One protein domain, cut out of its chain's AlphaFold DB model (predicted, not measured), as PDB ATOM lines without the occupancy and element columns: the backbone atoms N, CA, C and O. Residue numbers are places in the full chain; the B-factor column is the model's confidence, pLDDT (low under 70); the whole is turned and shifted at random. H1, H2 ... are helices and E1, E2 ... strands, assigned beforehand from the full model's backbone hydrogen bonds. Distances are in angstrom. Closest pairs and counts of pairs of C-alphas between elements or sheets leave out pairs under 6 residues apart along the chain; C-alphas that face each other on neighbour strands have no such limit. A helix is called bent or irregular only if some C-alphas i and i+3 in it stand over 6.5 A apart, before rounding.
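Overview. This is residues 4 to 16 and 23 to 92 of the 93 residues of an uncharacterized protein of Candidatus Harrisonbacteria bacterium RIFCSPLOWO2_02_FULL_41_13b (UniProt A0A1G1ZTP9). A strongly twisted sheet of four strands, with a long bent strand E2 in it, curves partly round helix H3, which packs mainly on strand E3. The ten-residue helix H1 lies at one end of the body and only grazes the sheet, the short helix H2 follows strand E1 away from H1, and a long unnamed stretch, residues 33 to 45, runs through the outer part of the model. The printed part has 83 residues, with three named helices and four named strands in the order H1 E1 H2 E2 E3 E4 H3; the class is mixed, helices and strands. The sheet runs E1 E2 E3 E4, antiparallel throughout. The whole is compact, with a radius of gyration of the C-alphas of 12.0 A and spans of 32 by 25 by 21 A.

Along the chain. In the sheet, E2 is residues 46 to 56, 27.8 A from first to last C-alpha, and bends by 62 degrees at residue 51. E3 is residues 59 to 66, 22.8 A; E4 is residues 73 to 76, 9.8 A; E1 is residues 24 to 27, 10.2 A. H3 is residues 78 to 86, 12.0 A, ending at C-alpha 86 (-27.715, 31.963, -13.081). H1 is residues 4 to 13, 14.0 A, beginning at C-alpha 4 (-17.544, 42.309, -10.464). H2 is residues 29 to 32, 5.2 A.

Arrangement. E2, E3 and E4 form a meander, each strand the antiparallel neighbour of the one before. E2 and E3 are a hairpin at 152 degrees, with N 51 and O 63 2.8 A apart, within hydrogen-bond range. E3 and E4 are a hairpin at 149 degrees, with N 64 and O 74 at 2.9 A. E1, an edge strand like E4, is antiparallel to E2 at 113 degrees, with N 25 and O 48 at 3.0 A. H3 is on the sheet; its closest C-alphas to E3 are those of Lys 78 and Val 60, 5.1 A apart. H1 only grazes the sheet, with its residues 6 to 10. H1 and H3 are close but not clearly touching, the closest C-alphas being those of Leu 9 and Ala 85, 7.7 A, at a steep tilt of 59 degrees, the same way. H2 is not on the sheet and is apart from H1 and H3. In H1 and H3 every O i to N i+4 pair is within hydrogen-bond range; H2 is too short for such a pair.

Size, cuts and confidence. The C-alphas farthest apart, those of Arg 4 and Lys 68, are 34.5 A apart. Residues 17 to 22 are not printed, and C-alphas 16 and 23 are 11.5 A apart across this cut. The link from H2 to E2 is long, 13 residues. The mean pLDDT of the printed part is 77.1; residues 4 to 16, 39 to 42, 55 to 60, 70 to 71 and 92 are under 70.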
ATOM      1  N   ARG A   4     -16.862  41.481 -11.473       51.34
ATOM      2  CA  ARG A   4     -17.544  42.309 -10.464       51.34
ATOM      3  C   ARG A   4     -18.993  41.856 -10.236       51.34
ATOM      4  O   ARG A   4     -19.359  41.539  -9.122       51.34
ATOM      5  N   LYS A   5     -19.751  41.628 -11.317       56.28
ATOM      6  CA  LYS A   5     -21.146  41.158 -11.244       56.28
ATOM      7  C   LYS A   5     -21.293  39.735 -10.700       56.28
ATOM      8  O   LYS A   5     -22.377  39.387 -10.256       56.28
ATOM      9  N   PHE A   6     -20.263  38.897 -10.822       54.09
ATOM     10  CA  PHE A   6     -20.278  37.530 -10.304       54.09
ATOM     11  C   PHE A   6     -19.862  37.500  -8.833       54.09
ATOM     12  O   PHE A   6     -20.549  36.872  -8.044       54.09
ATOM     13  N   ALA A   7     -18.819  38.237  -8.445       55.53
ATOM     14  CA  ALA A   7     -18.479  38.458  -7.043       55.53
ATOM     15  C   ALA A   7     -19.673  39.068  -6.286       55.53
ATOM     16  O   ALA A   7     -20.083  38.515  -5.276       55.53
ATOM     17  N   ASP A   8     -20.332  40.090  -6.844       63.09
ATOM     18  CA  ASP A   8     -21.561  40.672  -6.283       63.09
ATOM     19  C   ASP A   8     -22.699  39.637  -6.170       63.09
ATOM     20  O   ASP A   8     -23.466  39.636  -5.208       63.09
ATOM     21  N   LEU A   9     -22.819  38.736  -7.153       63.31
ATOM     22  CA  LEU A   9     -23.802  37.651  -7.132       63.31
ATOM     23  C   LEU A   9     -23.470  36.617  -6.047       63.31
ATOM     24  O   LEU A   9     -24.373  36.170  -5.348       63.31
ATOM     25  N   MET A  10     -22.199  36.270  -5.867       62.50
ATOM     26  CA  MET A  10     -21.748  35.341  -4.833       62.50
ATOM     27  C   MET A  10     -21.902  35.960  -3.435       62.50
ATOM     28  O   MET A  10     -22.465  35.322  -2.552       62.50
ATOM     29  N   VAL A  11     -21.570  37.241  -3.260       62.59
ATOM     30  CA  VAL A  11     -21.863  38.004  -2.035       62.59
ATOM     31  C   VAL A  11     -23.368  38.010  -1.749       62.59
ATOM     32  O   VAL A  11     -23.796  37.717  -0.632       62.59
ATOM     33  N   LYS A  12     -24.211  38.243  -2.765       61.62
ATOM     34  CA  LYS A  12     -25.675  38.164  -2.625       61.62
ATOM     35  C   LYS A  12     -26.144  36.768  -2.191       61.62
ATOM     36  O   LYS A  12     -27.071  36.651  -1.387       61.62
ATOM     37  N   VAL A  13     -25.491  35.722  -2.688       58.94
ATOM     38  CA  VAL A  13     -25.734  34.320  -2.311       58.94
ATOM     39  C   VAL A  13     -25.138  33.971  -0.933       58.94
ATOM     40  O   VAL A  13     -25.504  32.946  -0.372       58.94
ATOM     41  N   GLY A  14     -24.371  34.867  -0.298       52.09
ATOM     42  CA  GLY A  14     -23.844  34.708   1.068       52.09
ATOM     43  C   GLY A  14     -22.391  34.270   1.143       52.09
ATOM     44  O   GLY A  14     -21.918  33.939   2.218       52.09
ATOM     45  N   PHE A  15     -21.683  34.278   0.019       57.88
ATOM     46  CA  PHE A  15     -20.258  34.000  -0.028       57.88
ATOM     47  C   PHE A  15     -19.485  35.298   0.245       57.88
ATOM     48  O   PHE A  15     -19.106  36.004  -0.693       57.88
ATOM     49  N   GLN A  16     -19.314  35.655   1.518       51.75
ATOM     50  CA  GLN A  16     -18.383  36.705   1.935       51.75
ATOM     51  C   GLN A  16     -17.187  36.087   2.655       51.75
ATOM     52  O   GLN A  16     -17.306  35.030   3.273       51.75
ATOM     53  N   PRO A  23     -23.256  27.143   1.095       74.00
ATOM     54  CA  PRO A  23     -24.587  27.095   0.545       74.00
ATOM     55  C   PRO A  23     -24.790  25.741  -0.102       74.00
ATOM     56  O   PRO A  23     -23.875  25.113  -0.651       74.00
ATOM     57  N   VAL A  24     -26.039  25.316  -0.046       84.25
ATOM     58  CA  VAL A  24     -26.455  24.049  -0.613       84.25
ATOM     59  C   VAL A  24     -27.028  24.271  -2.000       84.25
ATOM     60  O   VAL A  24     -27.653  25.297  -2.287       84.25
ATOM     61  N   PHE A  25     -26.832  23.299  -2.880       88.56
ATOM     62  CA  PHE A  25     -27.492  23.274  -4.178       88.56
ATOM     63  C   PHE A  25     -27.879  21.850  -4.558       88.56
ATOM     64  O   PHE A  25     -27.280  20.875  -4.112       88.56
ATOM     65  N   THR A  26     -28.886  21.729  -5.418       90.25
ATOM     66  CA  THR A  26     -29.364  20.432  -5.905       90.25
ATOM     67  C   THR A  26     -29.063  20.290  -7.392       90.25
ATOM     68  O   THR A  26     -29.465  21.137  -8.199       90.25
ATOM     69  N   LEU A  27     -28.412  19.186  -7.762       89.88
ATOM     70  CA  LEU A  27     -28.264  18.753  -9.149       89.88
ATOM     71  C   LEU A  27     -29.328  17.720  -9.494       89.88
ATOM     72  O   LEU A  27     -29.448  16.681  -8.848       89.88
ATOM     73  N   THR A  28     -30.071  17.983 -10.560       90.38
ATOM     74  CA  THR A  28     -30.993  17.014 -11.155       90.38
ATOM     75  C   THR A  28     -30.319  16.251 -12.294       90.38
ATOM     76  O   THR A  28     -29.318  16.698 -12.858       90.38
ATOM     77  N   LYS A  29     -30.906  15.123 -12.712       89.44
ATOM     78  CA  LYS A  29     -30.453  14.402 -13.917       89.44
ATOM     79  C   LYS A  29     -30.469  15.291 -15.169       89.44
ATOM     80  O   LYS A  29     -29.619  15.129 -16.033       89.44
ATOM     81  N   GLN A  30     -31.405  16.240 -15.253       89.62
ATOM     82  CA  GLN A  30     -31.503  17.187 -16.364       89.62
ATOM     83  C   GLN A  30     -30.370  18.223 -16.347       89.62
ATOM     84  O   GLN A  30     -29.858  18.585 -17.406       89.62
ATOM     85  N   ASP A  31     -29.957  18.682 -15.160       88.69
ATOM     86  CA  ASP A  31     -28.809  19.584 -15.027       88.69
ATOM     87  C   ASP A  31     -27.538  18.892 -15.552       88.69
ATOM     88  O   ASP A  31     -26.822  19.464 -16.368       88.69
ATOM     89  N   LEU A  32     -27.323  17.616 -15.207       87.62
ATOM     90  CA  LEU A  32     -26.165  16.829 -15.663       87.62
ATOM     91  C   LEU A  32     -26.123  16.575 -17.183       87.62
ATOM     92  O   LEU A  32     -25.071  16.244 -17.723       87.62
ATOM     93  N   GLN A  33     -27.239  16.741 -17.899       88.69
ATOM     94  CA  GLN A  33     -27.268  16.622 -19.362       88.69
ATOM     95  C   GLN A  33     -26.728  17.871 -20.081       88.69
ATOM     96  O   GLN A  33     -26.421  17.797 -21.281       88.69
ATOM     97  N   GLN A  34     -26.607  19.004 -19.374       89.31
ATOM     98  CA  GLN A  34     -26.088  20.256 -19.925       89.31
ATOM     99  C   GLN A  34     -24.601  20.127 -20.262       89.31
ATOM    100  O   GLN A  34     -23.839  19.502 -19.528       89.31
ATOM    101  N   SER A  35     -24.174  20.757 -21.360       86.62
ATOM    102  CA  SER A  35     -22.800  20.650 -21.877       86.62
ATOM    103  C   SER A  35     -21.730  21.003 -20.845       86.62
ATOM    104  O   SER A  35     -20.697  20.344 -20.809       86.62
ATOM    105  N   VAL A  36     -22.007  21.977 -19.973       86.75
ATOM    106  CA  VAL A  36     -21.096  22.422 -18.907       86.75
ATOM    107  C   VAL A  36     -20.772  21.335 -17.876       86.75
ATOM    108  O   VAL A  36     -19.685  21.371 -17.323       86.75
ATOM    109  N   PHE A  37     -21.656  20.350 -17.663       85.12
ATOM    110  CA  PHE A  37     -21.432  19.246 -16.716       85.12
ATOM    111  C   PHE A  37     -20.942  17.953 -17.381       85.12
ATOM    112  O   PHE A  37     -20.561  17.019 -16.681       85.12
ATOM    113  N   ARG A  38     -20.928  17.866 -18.721       72.62
ATOM    114  CA  ARG A  38     -20.571  16.625 -19.442       72.62
ATOM    115  C   ARG A  38     -19.105  16.228 -19.288       72.62
ATOM    116  O   ARG A  38     -18.783  15.052 -19.410       72.62
ATOM    117  N   THR A  39     -18.228  17.196 -19.047       69.06
ATOM    118  CA  THR A  39     -16.793  16.975 -18.821       69.06
ATOM    119  C   THR A  39     -16.458  16.769 -17.343       69.06
ATOM    120  O   THR A  39     -15.361  16.316 -17.027       69.06
ATOM    121  N   GLY A  40     -17.397  17.075 -16.441       62.81
ATOM    122  CA  GLY A  40     -17.264  16.891 -15.002       62.81
ATOM    123  C   GLY A  40     -17.344  15.412 -14.649       62.81
ATOM    124  O   GLY A  40     -18.408  14.909 -14.291       62.81
ATOM    125  N   LEU A  41     -16.221  14.710 -14.792       61.38
ATOM    126  CA  LEU A  41     -16.079  13.297 -14.458       61.38
ATOM    127  C   LEU A  41     -16.714  13.026 -13.082       61.38
ATOM    128  O   LEU A  41     -16.313  13.619 -12.085       61.38
ATOM    129  N   THR A  42     -17.688  12.110 -13.042       62.91
ATOM    130  CA  THR A  42     -18.265  11.474 -11.835       62.91
ATOM    131  C   THR A  42     -19.309  12.228 -10.996       62.91
ATOM    132  O   THR A  42     -19.681  11.733  -9.940       62.91
ATOM    133  N   LYS A  43     -19.885  13.351 -11.445       79.75
ATOM    134  CA  LYS A  43     -20.969  14.018 -10.683       79.75
ATOM    135  C   LYS A  43     -22.272  13.213 -10.698       79.75
ATOM    136  O   LYS A  43     -22.681  12.691 -11.734       79.75
ATOM    137  N   VAL A  44     -22.962  13.167  -9.560       87.31
ATOM    138  CA  VAL A  44     -24.253  12.473  -9.400       87.31
ATOM    139  C   VAL A  44     -25.392  13.456  -9.138       87.31
ATOM    140  O   VAL A  44     -25.185  14.561  -8.642       87.31
ATOM    141  N   ALA A  45     -26.622  13.086  -9.487       89.75
ATOM    142  CA  ALA A  45     -27.780  13.898  -9.123       89.75
ATOM    143  C   ALA A  45     -28.019  13.770  -7.611       89.75
ATOM    144  O   ALA A  45     -28.090  12.653  -7.099       89.75
ATOM    145  N   GLY A  46     -28.142  14.891  -6.905       90.19
ATOM    146  CA  GLY A  46     -28.196  14.907  -5.445       90.19
ATOM    147  C   GLY A  46     -28.132  16.312  -4.858       90.19
ATOM    148  O   GLY A  46     -28.126  17.306  -5.591       90.19
ATOM    149  N   ASN A  47     -28.097  16.375  -3.530       89.88
ATOM    150  CA  ASN A  47     -27.897  17.605  -2.773       89.88
ATOM    151  C   ASN A  47     -26.424  17.746  -2.429       89.88
ATOM    152  O   ASN A  47     -25.796  16.795  -1.968       89.88
ATOM    153  N   TYR A  48     -25.897  18.938  -2.636       89.44
ATOM    154  CA  TYR A  48     -24.491  19.242  -2.482       89.44
ATOM    155  C   TYR A  48     -24.307  20.340  -1.452       89.44
ATOM    156  O   TYR A  48     -24.996  21.356  -1.504       89.44
ATOM    157  N   HIS A  49     -23.325  20.143  -0.580       86.62
ATOM    158  CA  HIS A  49     -22.806  21.136   0.353       86.62
ATOM    159  C   HIS A  49     -21.477  21.642  -0.179       86.62
ATOM    160  O   HIS A  49     -20.562  20.847  -0.398       86.62
ATOM    161  N   VAL A  50     -21.355  22.944  -0.412       84.31
ATOM    162  CA  VAL A  50     -20.080  23.537  -0.831       84.31
ATOM    163  C   VAL A  50     -19.113  23.528   0.353       84.31
ATOM    164  O   VAL A  50     -19.393  24.105   1.392       84.31
ATOM    165  N   VAL A  51     -17.970  22.872   0.193       82.00
ATOM    166  CA  VAL A  51     -16.964  22.685   1.249       82.00
ATOM    167  C   VAL A  51     -15.887  23.762   1.191       82.00
ATOM    168  O   VAL A  51     -15.418  24.227   2.224       82.00
ATOM    169  N   SER A  52     -15.472  24.161  -0.008       75.88
ATOM    170  CA  SER A  52     -14.458  25.200  -0.187       75.88
ATOM    171  C   SER A  52     -14.622  25.899  -1.523       75.88
ATOM    172  O   SER A  52     -15.154  25.332  -2.477       75.88
ATOM    173  N   ILE A  53     -14.162  27.144  -1.594       75.88
ATOM    174  CA  ILE A  53     -14.265  27.988  -2.782       75.88
ATOM    175  C   ILE A  53     -12.896  28.566  -3.056       75.88
ATOM    176  O   ILE A  53     -12.178  28.975  -2.150       75.88
ATOM    177  N   TRP A  54     -12.555  28.618  -4.330       72.62
ATOM    178  CA  TRP A  54     -11.347  29.242  -4.812       72.62
ATOM    179  C   TRP A  54     -11.706  30.318  -5.829       72.62
ATOM    180  O   TRP A  54     -12.533  30.098  -6.718       72.62
ATOM    181  N   SER A  55     -11.065  31.481  -5.712       67.31
ATOM    182  CA  SER A  55     -11.187  32.563  -6.681       67.31
ATOM    183  C   SER A  55      -9.830  33.182  -6.991       67.31
ATOM    184  O   SER A  55      -9.094  33.560  -6.085       67.31
ATOM    185  N   GLN A  56      -9.515  33.323  -8.280       66.19
ATOM    186  CA  GLN A  56      -8.348  34.073  -8.743       66.19
ATOM    187  C   GLN A  56      -8.636  34.710 -10.106       66.19
ATOM    188  O   GLN A  56      -9.162  34.060 -11.010       66.19
ATOM    189  N   GLY A  57      -8.287  35.991 -10.269       63.44
ATOM    190  CA  GLY A  57      -8.249  36.658 -11.579       63.44
ATOM    191  C   GLY A  57      -9.567  36.678 -12.360       63.44
ATOM    192  O   GLY A  57      -9.546  36.764 -13.584       63.44
ATOM    193  N   GLY A  58     -10.722  36.580 -11.698       60.59
ATOM    194  CA  GLY A  58     -12.013  36.526 -12.386       60.59
ATOM    195  C   GLY A  58     -12.667  35.145 -12.443       60.59
ATOM    196  O   GLY A  58     -13.857  35.040 -12.752       60.59
ATOM    197  N   SER A  59     -11.892  34.103 -12.158       62.47
ATOM    198  CA  SER A  59     -12.331  32.713 -12.175       62.47
ATOM    199  C   SER A  59     -12.748  32.269 -10.785       62.47
ATOM    200  O   SER A  59     -12.153  32.689  -9.793       62.47
ATOM    201  N   VAL A  60     -13.781  31.428 -10.722       68.81
ATOM    202  CA  VAL A  60     -14.271  30.833  -9.477       68.81
ATOM    203  C   VAL A  60     -14.476  29.347  -9.685       68.81
ATOM    204  O   VAL A  60     -15.025  28.928 -10.700       68.81
ATOM    205  N   ALA A  61     -14.021  28.563  -8.724       77.81
ATOM    206  CA  ALA A  61     -14.277  27.140  -8.636       77.81
ATOM    207  C   ALA A  61     -14.646  26.810  -7.193       77.81
ATOM    208  O   ALA A  61     -14.270  27.535  -6.272       77.81
ATOM    209  N   PHE A  62     -15.374  25.723  -6.981       82.75
ATOM    210  CA  PHE A  62     -15.634  25.242  -5.632       82.75
ATOM    211  C   PHE A  62     -15.548  23.723  -5.562       82.75
ATOM    212  O   PHE A  62     -15.703  23.028  -6.567       82.75
ATOM    213  N   TRP A  63     -15.316  23.215  -4.359       85.94
ATOM    214  CA  TRP A  63     -15.475  21.809  -4.023       85.94
ATOM    215  C   TRP A  63     -16.787  21.631  -3.285       85.94
ATOM    216  O   TRP A  63     -17.098  22.412  -2.387       85.94
ATOM    217  N   ALA A  64     -17.561  20.615  -3.647       88.44
ATOM    218  CA  ALA A  64     -18.786  20.284  -2.940       88.44
ATOM    219  C   ALA A  64     -18.891  18.791  -2.648       88.44
ATOM    220  O   ALA A  64     -18.433  17.957  -3.426       88.44
ATOM    221  N   LYS A  65     -19.515  18.472  -1.521       89.31
ATOM    222  CA  LYS A  65     -19.778  17.117  -1.051       89.31
ATOM    223  C   LYS A  65     -21.250  16.800  -1.253       89.31
ATOM    224  O   LYS A  65     -22.102  17.592  -0.859       89.31
ATOM    225  N   GLU A  66     -21.549  15.661  -1.865       90.12
ATOM    226  CA  GLU A  66     -22.932  15.210  -2.022       90.12
ATOM    227  C   GLU A  66     -23.390  14.455  -0.762       90.12
ATOM    228  O   GLU A  66     -22.640  13.661  -0.190       90.12
ATOM    229  N   GLU A  67     -24.609  14.743  -0.297       86.00
ATOM    230  CA  GLU A  67     -25.123  14.281   1.001       86.00
ATOM    231  C   GLU A  67     -25.124  12.755   1.153       86.00
ATOM    232  O   GLU A  67     -24.786  12.250   2.222       86.00
ATOM    233  N   LYS A  68     -25.497  12.008   0.107       83.19
ATOM    234  CA  LYS A  68     -25.655  10.546   0.184       83.19
ATOM    235  C   LYS A  68     -24.343   9.786   0.040       83.19
ATOM    236  O   LYS A  68     -24.174   8.735   0.649       83.19
ATOM    237  N   SER A  69     -23.434  10.282  -0.788       73.62
ATOM    238  CA  SER A  69     -22.140   9.660  -1.072       73.62
ATOM    239  C   SER A  69     -21.113   9.942   0.016       73.62
ATOM    240  O   SER A  69     -20.142   9.196   0.126       73.62
ATOM    241  N   GLY A  70     -21.347  10.955   0.857       66.06
ATOM    242  CA  GLY A  70     -20.700  11.149   2.152       66.06
ATOM    243  C   GLY A  70     -19.221  11.538   2.086       66.06
ATOM    244  O   GLY A  70     -18.833  12.521   2.696       66.06
ATOM    245  N   ASN A  71     -18.367  10.830   1.360       66.94
ATOM    246  CA  ASN A  71     -16.920  11.074   1.350       66.94
ATOM    247  C   ASN A  71     -16.397  11.602   0.009       66.94
ATOM    248  O   ASN A  71     -15.233  11.983  -0.083       66.94
ATOM    249  N   SER A  72     -17.247  11.669  -1.014       79.56
ATOM    250  CA  SER A  72     -16.849  12.155  -2.334       79.56
ATOM    251  C   SER A  72     -16.896  13.682  -2.398       79.56
ATOM    252  O   SER A  72     -17.951  14.294  -2.217       79.56
ATOM    253  N   LEU A  73     -15.742  14.289  -2.681       82.56
ATOM    254  CA  LEU A  73     -15.615  15.704  -3.020       82.56
ATOM    255  C   LEU A  73     -15.612  15.866  -4.539       82.56
ATOM    256  O   LEU A  73     -14.837  15.224  -5.244       82.56
ATOM    257  N   PHE A  74     -16.455  16.764  -5.031       85.88
ATOM    258  CA  PHE A  74     -16.614  17.051  -6.450       85.88
ATOM    259  C   PHE A  74     -16.139  18.468  -6.746       85.88
ATOM    260  O   PHE A  74     -16.600  19.421  -6.115       85.88
ATOM    261  N   SER A  75     -15.244  18.616  -7.721       86.00
ATOM    262  CA  SER A  75     -14.802  19.922  -8.205       86.00
ATOM    263  C   SER A  75     -15.811  20.504  -9.194       86.00
ATOM    264  O   SER A  75     -16.265  19.831 -10.122       86.00
ATOM    265  N   PHE A  76     -16.141  21.779  -9.021       86.44
ATOM    266  CA  PHE A  76     -16.979  22.552  -9.929       86.44
ATOM    267  C   PHE A  76     -16.181  23.717 -10.484       86.44
ATOM    268  O   PHE A  76     -15.679  24.554  -9.732       86.44
ATOM    269  N   HIS A  77     -16.065  23.756 -11.805       84.94
ATOM    270  CA  HIS A  77     -15.340  24.793 -12.519       84.94
ATOM    271  C   HIS A  77     -16.256  25.965 -12.850       84.94
ATOM    272  O   HIS A  77     -17.483  25.869 -12.790       84.94
ATOM    273  N   LYS A  78     -15.639  27.084 -13.214       81.94
ATOM    274  CA  LYS A  78     -16.291  28.374 -13.429       81.94
ATOM    275  C   LYS A  78     -17.579  28.289 -14.245       81.94
ATOM    276  O   LYS A  78     -18.571  28.891 -13.857       81.94
ATOM    277  N   GLU A  79     -17.590  27.548 -15.346       85.88
ATOM    278  CA  GLU A  79     -18.748  27.418 -16.237       85.88
ATOM    279  C   GLU A  79     -19.942  26.744 -15.546       85.88
ATOM    280  O   GLU A  79     -21.098  27.111 -15.772       85.88
ATOM    281  N   GLU A  80     -19.661  25.782 -14.675       87.50
ATOM    282  CA  GLU A  80     -20.649  25.042 -13.897       87.50
ATOM    283  C   GLU A  80     -21.173  25.899 -12.746       87.50
ATOM    284  O   GLU A  80     -22.384  25.971 -12.531       87.50
ATOM    285  N   VAL A  81     -20.282  26.619 -12.056       83.44
ATOM    286  CA  VAL A  81     -20.674  27.591 -11.027       83.44
ATOM    287  C   VAL A  81     -21.547  28.689 -11.641       83.44
ATOM    288  O   VAL A  81     -22.626  28.979 -11.125       83.44
ATOM    289  N   ASP A  82     -21.134  29.245 -12.783       83.69
ATOM    290  CA  ASP A  82     -21.878  30.253 -13.545       83.69
ATOM    291  C   ASP A  82     -23.283  29.743 -13.913       83.69
ATOM    292  O   ASP A  82     -24.262  30.493 -13.830       83.69
ATOM    293  N   PHE A  83     -23.408  28.475 -14.319       87.62
ATOM    294  CA  PHE A  83     -24.701  27.857 -14.614       87.62
ATOM    295  C   PHE A  83     -25.590  27.776 -13.367       87.62
ATOM    296  O   PHE A  83     -26.740  28.225 -13.402       87.62
ATOM    297  N   LEU A  84     -25.060  27.239 -12.265       86.75
ATOM    298  CA  LEU A  84     -25.796  27.071 -11.009       86.75
ATOM    299  C   LEU A  84     -26.268  28.416 -10.451       86.75
ATOM    300  O   LEU A  84     -27.417  28.551 -10.024       86.75
ATOM    301  N   ALA A  85     -25.406  29.428 -10.527       81.56
ATOM    302  CA  ALA A  85     -25.681  30.754 -10.008       81.56
ATOM    303  C   ALA A  85     -26.742  31.485 -10.847       81.56
ATOM    304  O   ALA A  85     -27.698  32.023 -10.296       81.56
ATOM    305  N   LYS A  86     -26.668  31.417 -12.186       83.69
ATOM    306  CA  LYS A  86     -27.715  31.963 -13.081       83.69
ATOM    307  C   LYS A  86     -29.074  31.300 -12.891       83.69
ATOM    308  O   LYS A  86     -30.104  31.927 -13.125       83.69
ATOM    309  N   LYS A  87     -29.083  30.022 -12.510       84.50
ATOM    310  CA  LYS A  87     -30.302  29.268 -12.207       84.50
ATOM    311  C   LYS A  87     -30.792  29.475 -10.771       84.50
ATOM    312  O   LYS A  87     -31.774  28.839 -10.404       84.50
ATOM    313  N   ASN A  88     -30.144  30.342  -9.981       80.25
ATOM    314  CA  ASN A  88     -30.445  30.580  -8.565       80.25
ATOM    315  C   ASN A  88     -30.557  29.269  -7.764       80.25
ATOM    316  O   ASN A  88     -31.456  29.100  -6.943       80.25
ATOM    317  N   LYS A  89     -29.677  28.300  -8.054       81.44
ATOM    318  CA  LYS A  89     -29.710  26.965  -7.432       81.44
ATOM    319  C   LYS A  89     -29.140  26.952  -6.017       81.44
ATOM    320  O   LYS A  89     -29.478  26.052  -5.254       81.44
ATOM    321  N   PHE A  90     -28.287  27.918  -5.690       80.38
ATOM    322  CA  PHE A  90     -27.720  28.064  -4.357       80.38
ATOM    323  C   PHE A  90     -28.766  28.617  -3.395       80.38
ATOM    324  O   PHE A  90     -29.395  29.640  -3.672       80.38
ATOM    325  N   LYS A  91     -28.926  27.946  -2.258       71.38
ATOM    326  CA  LYS A  91     -29.742  28.416  -1.142       71.38
ATOM    327  C   LYS A  91     -28.838  28.684   0.055       71.38
ATOM    328  O   LYS A  91     -27.945  27.884   0.334       71.38
ATOM    329  N   LYS A  92     -29.092  29.797   0.746       61.84
ATOM    330  CA  LYS A  92     -28.567  30.011   2.097       61.84
ATOM    331  C   LYS A  92     -29.276  29.031   3.030       61.84
ATOM    332  O   LYS A  92     -30.499  28.896   2.930       61.84
TER     333      LYS A  92